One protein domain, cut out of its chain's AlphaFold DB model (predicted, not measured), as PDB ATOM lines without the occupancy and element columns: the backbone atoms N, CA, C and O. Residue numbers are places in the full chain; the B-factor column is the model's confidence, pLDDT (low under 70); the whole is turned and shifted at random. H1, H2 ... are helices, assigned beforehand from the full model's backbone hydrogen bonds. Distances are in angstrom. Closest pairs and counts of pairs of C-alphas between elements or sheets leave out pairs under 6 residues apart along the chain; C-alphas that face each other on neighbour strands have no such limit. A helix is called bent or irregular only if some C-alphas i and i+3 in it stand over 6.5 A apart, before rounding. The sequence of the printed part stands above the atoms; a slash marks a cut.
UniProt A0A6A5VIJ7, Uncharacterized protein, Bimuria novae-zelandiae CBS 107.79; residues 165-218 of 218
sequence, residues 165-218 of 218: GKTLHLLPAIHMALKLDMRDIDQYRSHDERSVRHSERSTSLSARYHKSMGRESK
ATOM      1  N   GLY A 165     102.541 129.034 128.937       69.56
ATOM      2  CA  GLY A 165     103.656 128.961 127.994       69.56
ATOM      3  C   GLY A 165     103.822 127.572 127.376       69.56
ATOM      4  O   GLY A 165     103.500 126.547 127.973       69.56
ATOM      5  N   LYS A 166     104.345 127.535 126.147       69.94
ATOM      6  CA  LYS A 166     104.734 126.303 125.441       69.94
ATOM      7  C   LYS A 166     106.257 126.209 125.393       69.94
ATOM      8  O   LYS A 166     106.932 127.232 125.473       69.94
ATOM      9  N   THR A 167     106.792 124.990 125.256       72.62
ATOM     10  CA  THR A 167     108.241 124.742 125.062       72.62
ATOM     11  C   THR A 167     109.134 125.373 126.141       72.62
ATOM     12  O   THR A 167     110.225 125.858 125.862       72.62
ATOM     13  N   LEU A 168     108.663 125.370 127.390       72.31
ATOM     14  CA  LEU A 168     109.422 125.871 128.533       72.31
ATOM     15  C   LEU A 168     110.602 124.942 128.857       72.31
ATOM     16  O   LEU A 168     110.487 123.717 128.767       72.31
ATOM     17  N   HIS A 169     111.720 125.521 129.307       76.44
ATOM     18  CA  HIS A 169     112.776 124.747 129.960       76.44
ATOM     19  C   HIS A 169     112.211 124.020 131.195       76.44
ATOM     20  O   HIS A 169     111.254 124.484 131.816       76.44
ATOM     21  N   LEU A 170     112.811 122.882 131.560       72.38
ATOM     22  CA  LEU A 170     112.255 121.952 132.553       72.38
ATOM     23  C   LEU A 170     111.898 122.621 133.891       72.38
ATOM     24  O   LEU A 170     110.803 122.413 134.399       72.38
ATOM     25  N   LEU A 171     112.800 123.432 134.453       75.88
ATOM     26  CA  LEU A 171     112.570 124.084 135.745       75.88
ATOM     27  C   LEU A 171     111.429 125.126 135.686       75.88
ATOM     28  O   LEU A 171     110.507 125.024 136.496       75.88
ATOM     29  N   PRO A 172     111.402 126.066 134.716       77.31
ATOM     30  CA  PRO A 172     110.231 126.913 134.488       77.31
ATOM     31  C   PRO A 172     108.928 126.132 134.293       77.31
ATOM     32  O   PRO A 172     107.904 126.517 134.851       77.31
ATOM     33  N   ALA A 173     108.958 125.019 133.553       75.69
ATOM     34  CA  ALA A 173     107.781 124.178 133.346       75.69
ATOM     35  C   ALA A 173     107.249 123.596 134.668       75.69
ATOM     36  O   ALA A 173     106.043 123.624 134.901       75.69
ATOM     37  N   ILE A 174     108.141 123.130 135.552       75.19
ATOM     38  CA  ILE A 174     107.782 122.623 136.888       75.19
ATOM     39  C   ILE A 174     107.145 123.729 137.735       75.19
ATOM     40  O   ILE A 174     106.089 123.510 138.322       75.19
ATOM     41  N   HIS A 175     107.738 124.927 137.777       78.31
ATOM     42  CA  HIS A 175     107.173 126.042 138.545       78.31
ATOM     43  C   HIS A 175     105.806 126.492 138.019       78.31
ATOM     44  O   HIS A 175     104.909 126.780 138.812       78.31
ATOM     45  N   MET A 176     105.621 126.542 136.698       79.25
ATOM     46  CA  MET A 176     104.327 126.903 136.112       79.25
ATOM     47  C   MET A 176     103.261 125.835 136.376       79.25
ATOM     48  O   MET A 176     102.129 126.189 136.697       79.25
ATOM     49  N   ALA A 177     103.625 124.550 136.305       77.19
ATOM     50  CA  ALA A 177     102.731 123.455 136.676       77.19
ATOM     51  C   ALA A 177     102.319 123.544 138.154       77.19
ATOM     52  O   ALA A 177     101.131 123.528 138.449       77.19
ATOM     53  N   LEU A 178     103.273 123.775 139.064       80.12
ATOM     54  CA  LEU A 178     102.984 123.963 140.489       80.12
ATOM     55  C   LEU A 178     102.023 125.137 140.730       80.12
ATOM     56  O   LEU A 178     101.077 125.023 141.504       80.12
ATOM     57  N   LYS A 179     102.240 126.269 140.051       83.00
ATOM     58  CA  LYS A 179     101.367 127.445 140.163       83.00
ATOM     59  C   LYS A 179      99.948 127.164 139.658       83.00
ATOM     60  O   LYS A 179      98.988 127.686 140.225       83.00
ATOM     61  N   LEU A 180      99.815 126.375 138.592       83.62
ATOM     62  CA  LEU A 180      98.518 125.930 138.086       83.62
ATOM     63  C   LEU A 180      97.817 125.016 139.100       83.62
ATOM     64  O   LEU A 180      96.653 125.258 139.401       83.62
ATOM     65  N   ASP A 181      98.529 124.036 139.659       80.75
ATOM     66  CA  ASP A 181      97.985 123.103 140.652       80.75
ATOM     67  C   ASP A 181      97.496 123.842 141.906       80.75
ATOM     68  O   ASP A 181      96.380 123.608 142.370       80.75
ATOM     69  N   MET A 182      98.283 124.798 142.418       80.75
ATOM     70  CA  MET A 182      97.876 125.650 143.543       80.75
ATOM     71  C   MET A 182      96.581 126.408 143.236       80.75
ATOM     72  O   MET A 182      95.660 126.420 144.049       80.75
ATOM     73  N   ARG A 183      96.476 126.994 142.037       82.19
ATOM     74  CA  ARG A 183      95.278 127.724 141.614       82.19
ATOM     75  C   ARG A 183      94.054 126.812 141.498       82.19
ATOM     76  O   ARG A 183      92.972 127.227 141.902       82.19
ATOM     77  N   ASP A 184      94.199 125.611 140.943       81.44
ATOM     78  CA  ASP A 184      93.091 124.653 140.835       81.44
ATOM     79  C   ASP A 184      92.623 124.201 142.241       81.44
ATOM     80  O   ASP A 184      91.416 124.118 142.482       81.44
ATOM     81  N   ILE A 185      93.542 124.014 143.203       83.00
ATOM     82  CA  ILE A 185      93.209 123.732 144.615       83.00
ATOM     83  C   ILE A 185      92.457 124.905 145.258       83.00
ATOM     84  O   ILE A 185      91.433 124.693 145.909       83.00
ATOM     85  N   ASP A 186      92.928 126.138 145.072       82.19
ATOM     86  CA  ASP A 186      92.285 127.330 145.639       82.19
ATOM     87  C   ASP A 186      90.874 127.542 145.070       82.19
ATOM     88  O   ASP A 186      89.945 127.907 145.797       82.19
ATOM     89  N   GLN A 187      90.683 127.269 143.774       80.69
ATOM     90  CA  GLN A 187      89.369 127.305 143.128       80.69
ATOM     91  C   GLN A 187      88.435 126.224 143.673       80.69
ATOM     92  O   GLN A 187      87.265 126.510 143.930       80.69
ATOM     93  N   TYR A 188      88.944 125.007 143.884       80.25
ATOM     94  CA  TYR A 188      88.182 123.927 144.505       80.25
ATOM     95  C   TYR A 188      87.737 124.296 145.927       80.25
ATOM     96  O   TYR A 188      86.547 124.224 146.224       80.25
ATOM     97  N   ARG A 189      88.659 124.783 146.770       81.25
ATOM     98  CA  ARG A 189      88.348 125.224 148.142       81.25
ATOM     99  C   ARG A 189      87.328 126.354 148.166       81.25
ATOM    100  O   ARG A 189      86.366 126.295 148.917       81.25
ATOM    101  N   SER A 190      87.479 127.346 147.290       76.06
ATOM    102  CA  SER A 190      86.524 128.458 147.188       76.06
ATOM    103  C   SER A 190      85.116 127.986 146.812       76.06
ATOM    104  O   SER A 190      84.126 128.542 147.289       76.06
ATOM    105  N   HIS A 191      85.007 126.968 145.956       75.62
ATOM    106  CA  HIS A 191      83.723 126.368 145.615       75.62
ATOM    107  C   HIS A 191      83.132 125.580 146.789       75.62
ATOM    108  O   HIS A 191      81.947 125.728 147.066       75.62
ATOM    109  N   ASP A 192      83.940 124.769 147.469       79.94
ATOM    110  CA  ASP A 192      83.505 123.951 148.606       79.94
ATOM    111  C   ASP A 192      83.046 124.818 149.790       79.94
ATOM    112  O   ASP A 192      81.950 124.647 150.316       79.94
ATOM    113  N   GLU A 193      83.829 125.841 150.133       81.12
ATOM    114  CA  GLU A 193      83.566 126.725 151.270       81.12
ATOM    115  C   GLU A 193      82.463 127.757 150.999       81.12
ATOM    116  O   GLU A 193      81.764 128.174 151.921       81.12
ATOM    117  N   ARG A 194      82.333 128.241 149.754       75.94
ATOM    118  CA  ARG A 194      81.508 129.430 149.444       75.94
ATOM    119  C   ARG A 194      80.468 129.202 148.354       75.94
ATOM    120  O   ARG A 194      79.774 130.145 147.982       75.94
ATOM    121  N   SER A 195      80.364 127.990 147.802       72.88
ATOM    122  CA  SER A 195      79.511 127.665 146.643       72.88
ATOM    123  C   SER A 195      79.742 128.567 145.415       72.88
ATOM    124  O   SER A 195      78.904 128.646 144.514       72.88
ATOM    125  N   VAL A 196      80.889 129.253 145.340       66.81
ATOM    126  CA  VAL A 196      81.221 130.145 144.227       66.81
ATOM    127  C   VAL A 196      81.813 129.319 143.089       66.81
ATOM    128  O   VAL A 196      82.911 128.777 143.193       66.81
ATOM    129  N   ARG A 197      81.091 129.239 141.967       59.06
ATOM    130  CA  ARG A 197      81.569 128.582 140.742       59.06
ATOM    131  C   ARG A 197      82.365 129.556 139.888       59.06
ATOM    132  O   ARG A 197      81.851 130.595 139.477       59.06
ATOM    133  N   HIS A 198      83.596 129.189 139.545       55.41
ATOM    134  CA  HIS A 198      84.356 129.933 138.551       55.41
ATOM    135  C   HIS A 198      83.821 129.604 137.148       55.41
ATOM    136  O   HIS A 198      83.897 128.468 136.686       55.41
ATOM    137  N   SER A 199      83.230 130.599 136.487       53.59
ATOM    138  CA  SER A 199      82.708 130.487 135.125       53.59
ATOM    139  C   SER A 199      83.594 131.281 134.172       53.59
ATOM    140  O   SER A 199      83.650 132.504 134.256       53.59
ATOM    141  N   GLU A 200      84.212 130.610 133.197       53.59
ATOM    142  CA  GLU A 200      84.843 131.280 132.043       53.59
ATOM    143  C   GLU A 200      83.809 131.821 131.033       53.59
ATOM    144  O   GLU A 200      84.142 132.434 130.011       53.59
ATOM    145  N   ARG A 201      82.520 131.564 131.282       49.31
ATOM    146  CA  ARG A 201      81.420 132.096 130.485       49.31
ATOM    147  C   ARG A 201      81.193 133.543 130.909       49.31
ATOM    148  O   ARG A 201      80.779 133.796 132.037       49.31
ATOM    149  N   SER A 202      81.446 134.473 129.987       53.00
ATOM    150  CA  SER A 202      81.060 135.874 130.165       53.00
ATOM    151  C   SER A 202      79.561 135.954 130.463       53.00
ATOM    152  O   SER A 202      78.755 135.293 129.799       53.00
ATOM    153  N   THR A 203      79.190 136.746 131.467       61.06
ATOM    154  CA  THR A 203      77.791 137.020 131.827       61.06
ATOM    155  C   THR A 203      77.104 137.917 130.794       61.06
ATOM    156  O   THR A 203      75.876 137.931 130.712       61.06
ATOM    157  N   SER A 204      77.878 138.601 129.942       69.19
ATOM    158  CA  SER A 204      77.360 139.438 128.864       69.19
ATOM    159  C   SER A 204      76.726 138.606 127.741       69.19
ATOM    160  O   SER A 204      77.307 137.644 127.226       69.19
ATOM    161  N   LEU A 205      75.512 138.989 127.337       69.75
ATOM    162  CA  LEU A 205      74.787 138.375 126.224       69.75
ATOM    163  C   LEU A 205      75.536 138.559 124.892       69.75
ATOM    164  O   LEU A 205      75.692 137.591 124.150       69.75
ATOM    165  N   SER A 206      76.072 139.755 124.635       71.88
ATOM    166  CA  SER A 206      76.793 140.074 123.395       71.88
ATOM    167  C   SER A 206      78.086 139.269 123.263       71.88
ATOM    168  O   SER A 206      78.349 138.667 122.222       71.88
ATOM    169  N   ALA A 207      78.853 139.144 124.350       67.69
ATOM    170  CA  ALA A 207      80.070 138.334 124.368       67.69
ATOM    171  C   ALA A 207      79.782 136.842 124.119       67.69
ATOM    172  O   ALA A 207      80.570 136.156 123.468       67.69
ATOM    173  N   ARG A 208      78.647 136.323 124.611       73.88
ATOM    174  CA  ARG A 208      78.217 134.939 124.350       73.88
ATOM    175  C   ARG A 208      77.784 134.742 122.898       73.88
ATOM    176  O   ARG A 208      78.158 133.725 122.317       73.88
ATOM    177  N   TYR A 209      77.070 135.711 122.326       76.06
ATOM    178  CA  TYR A 209      76.605 135.685 120.940       76.06
ATOM    179  C   TYR A 209      77.775 135.660 119.945       76.06
ATOM    180  O   TYR A 209      77.893 134.726 119.153       76.06
ATOM    181  N   HIS A 210      78.735 136.583 120.064       77.44
ATOM    182  CA  HIS A 210      79.911 136.609 119.182       77.44
ATOM    183  C   HIS A 210      80.787 135.353 119.313       77.44
ATOM    184  O   HIS A 210      81.335 134.859 118.327       77.44
ATOM    185  N   LYS A 211      80.882 134.780 120.520       70.06
ATOM    186  CA  LYS A 211      81.625 133.535 120.771       70.06
ATOM    187  C   LYS A 211      80.892 132.282 120.261       70.06
ATOM    188  O   LYS A 211      81.529 131.231 120.194       70.06
ATOM    189  N   SER A 212      79.587 132.357 119.971       73.88
ATOM    190  CA  SER A 212      78.830 131.305 119.267       73.88
ATOM    191  C   SER A 212      79.062 131.406 117.764       73.88
ATOM    192  O   SER A 212      79.533 130.449 117.162       73.88
ATOM    193  N   MET A 213      78.892 132.610 117.208       78.88
ATOM    194  CA  MET A 213      79.142 132.901 115.792       78.88
ATOM    195  C   MET A 213      80.547 132.469 115.347       78.88
ATOM    196  O   MET A 213      80.706 131.829 114.316       78.88
ATOM    197  N   GLY A 214      81.578 132.739 116.158       69.50
ATOM    198  CA  GLY A 214      82.953 132.321 115.856       69.50
ATOM    199  C   GLY A 214      83.231 130.811 115.964       69.50
ATOM    200  O   GLY A 214      84.320 130.372 115.598       69.50
ATOM    201  N   ARG A 215      82.303 130.016 116.517       68.56
ATOM    202  CA  ARG A 215      82.380 128.543 116.523       68.56
ATOM    203  C   ARG A 215      81.672 127.924 115.328       68.56
ATOM    204  O   ARG A 215      82.092 126.864 114.900       68.56
ATOM    205  N   GLU A 216      80.627 128.576 114.832       65.50
ATOM    206  CA  GLU A 216      79.868 128.153 113.650       65.50
ATOM    207  C   GLU A 216      80.605 128.481 112.342       65.50
ATOM    208  O   GLU A 216      80.352 127.859 111.318       65.50
ATOM    209  N   SER A 217      81.547 129.429 112.376       54.50
ATOM    210  CA  SER A 217      82.376 129.815 111.229       54.50
ATOM    211  C   SER A 217      83.681 129.014 111.066       54.50
ATOM    212  O   SER A 217      84.532 129.405 110.265       54.50
ATOM    213  N   LYS A 218      83.865 127.929 111.827       42.31
ATOM    214  CA  LYS A 218      84.999 126.994 111.728       42.31
ATOM    215  C   LYS A 218      84.525 125.618 111.301       42.31
ATOM    216  O   LYS A 218      85.293 124.974 110.555       42.31
TER     217      LYS A 218
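AT A GLANCE: This is residues 165 to 218 of the 218 residues of an uncharacterized protein of Bimuria novae-zelandiae CBS 107.79 (UniProt A0A6A5VIJ7). A long helix, H1, and a shorter one, H2, stand apart in an open, flat V: H1 makes one arm, and the link after it together with H2 makes the other, with no helix packed on another. Residues 165 to 169 form a small hook at the beginning of H1. The printed part has 54 residues with two named helices, H1 then H2, and no named strand; its class is all helix. It is extended, with a radius of gyration of the C-alphas of 16.6 A, and the C-alphas span 40 by 35 by 12 A.

IN THESE COORDINATES: The printed part begins with Gly 165, whose C-alpha is at (103.656, 128.961, 127.994). H1 holds residues 170 to 194 and is 35.9 A long from first to last C-alpha, from (112.255, 121.952, 132.553) to (81.508, 129.430, 149.444). H2 holds residues 205 to 216 and is 17.0 A long; its last C-alpha, that of Glu 216, is at (79.868, 128.153, 113.650).

HOW THE PARTS SIT: H1 and H2 are apart, with no C-alpha of the one within 8 A of the other. The link between them, 10 residues, is short but not tight. Residues 177 to 186, which belong to H1, stand free. Residues 203 to 210 stand free too, of which 205 to 210 belong to H2, and so do residues 212 to 218, of which 212 to 216 belong to H2. In H1 every O i to N i+4 pair is within hydrogen-bond range; in H2 7 of 8 are. Neither helix is bent or irregular.

THE WHOLE: The two C-alphas farthest apart are those of Leu 171 and Leu 205, 41.5 A. The C-alphas of Gly 165 and Lys 218, the chain's last residue, are 24.8 A apart. The printed part has no cut. Its mean pLDDT is 72.1, and 18 residues are under 70: 165 to 166, 196 to 205, 207 and 214 to 218.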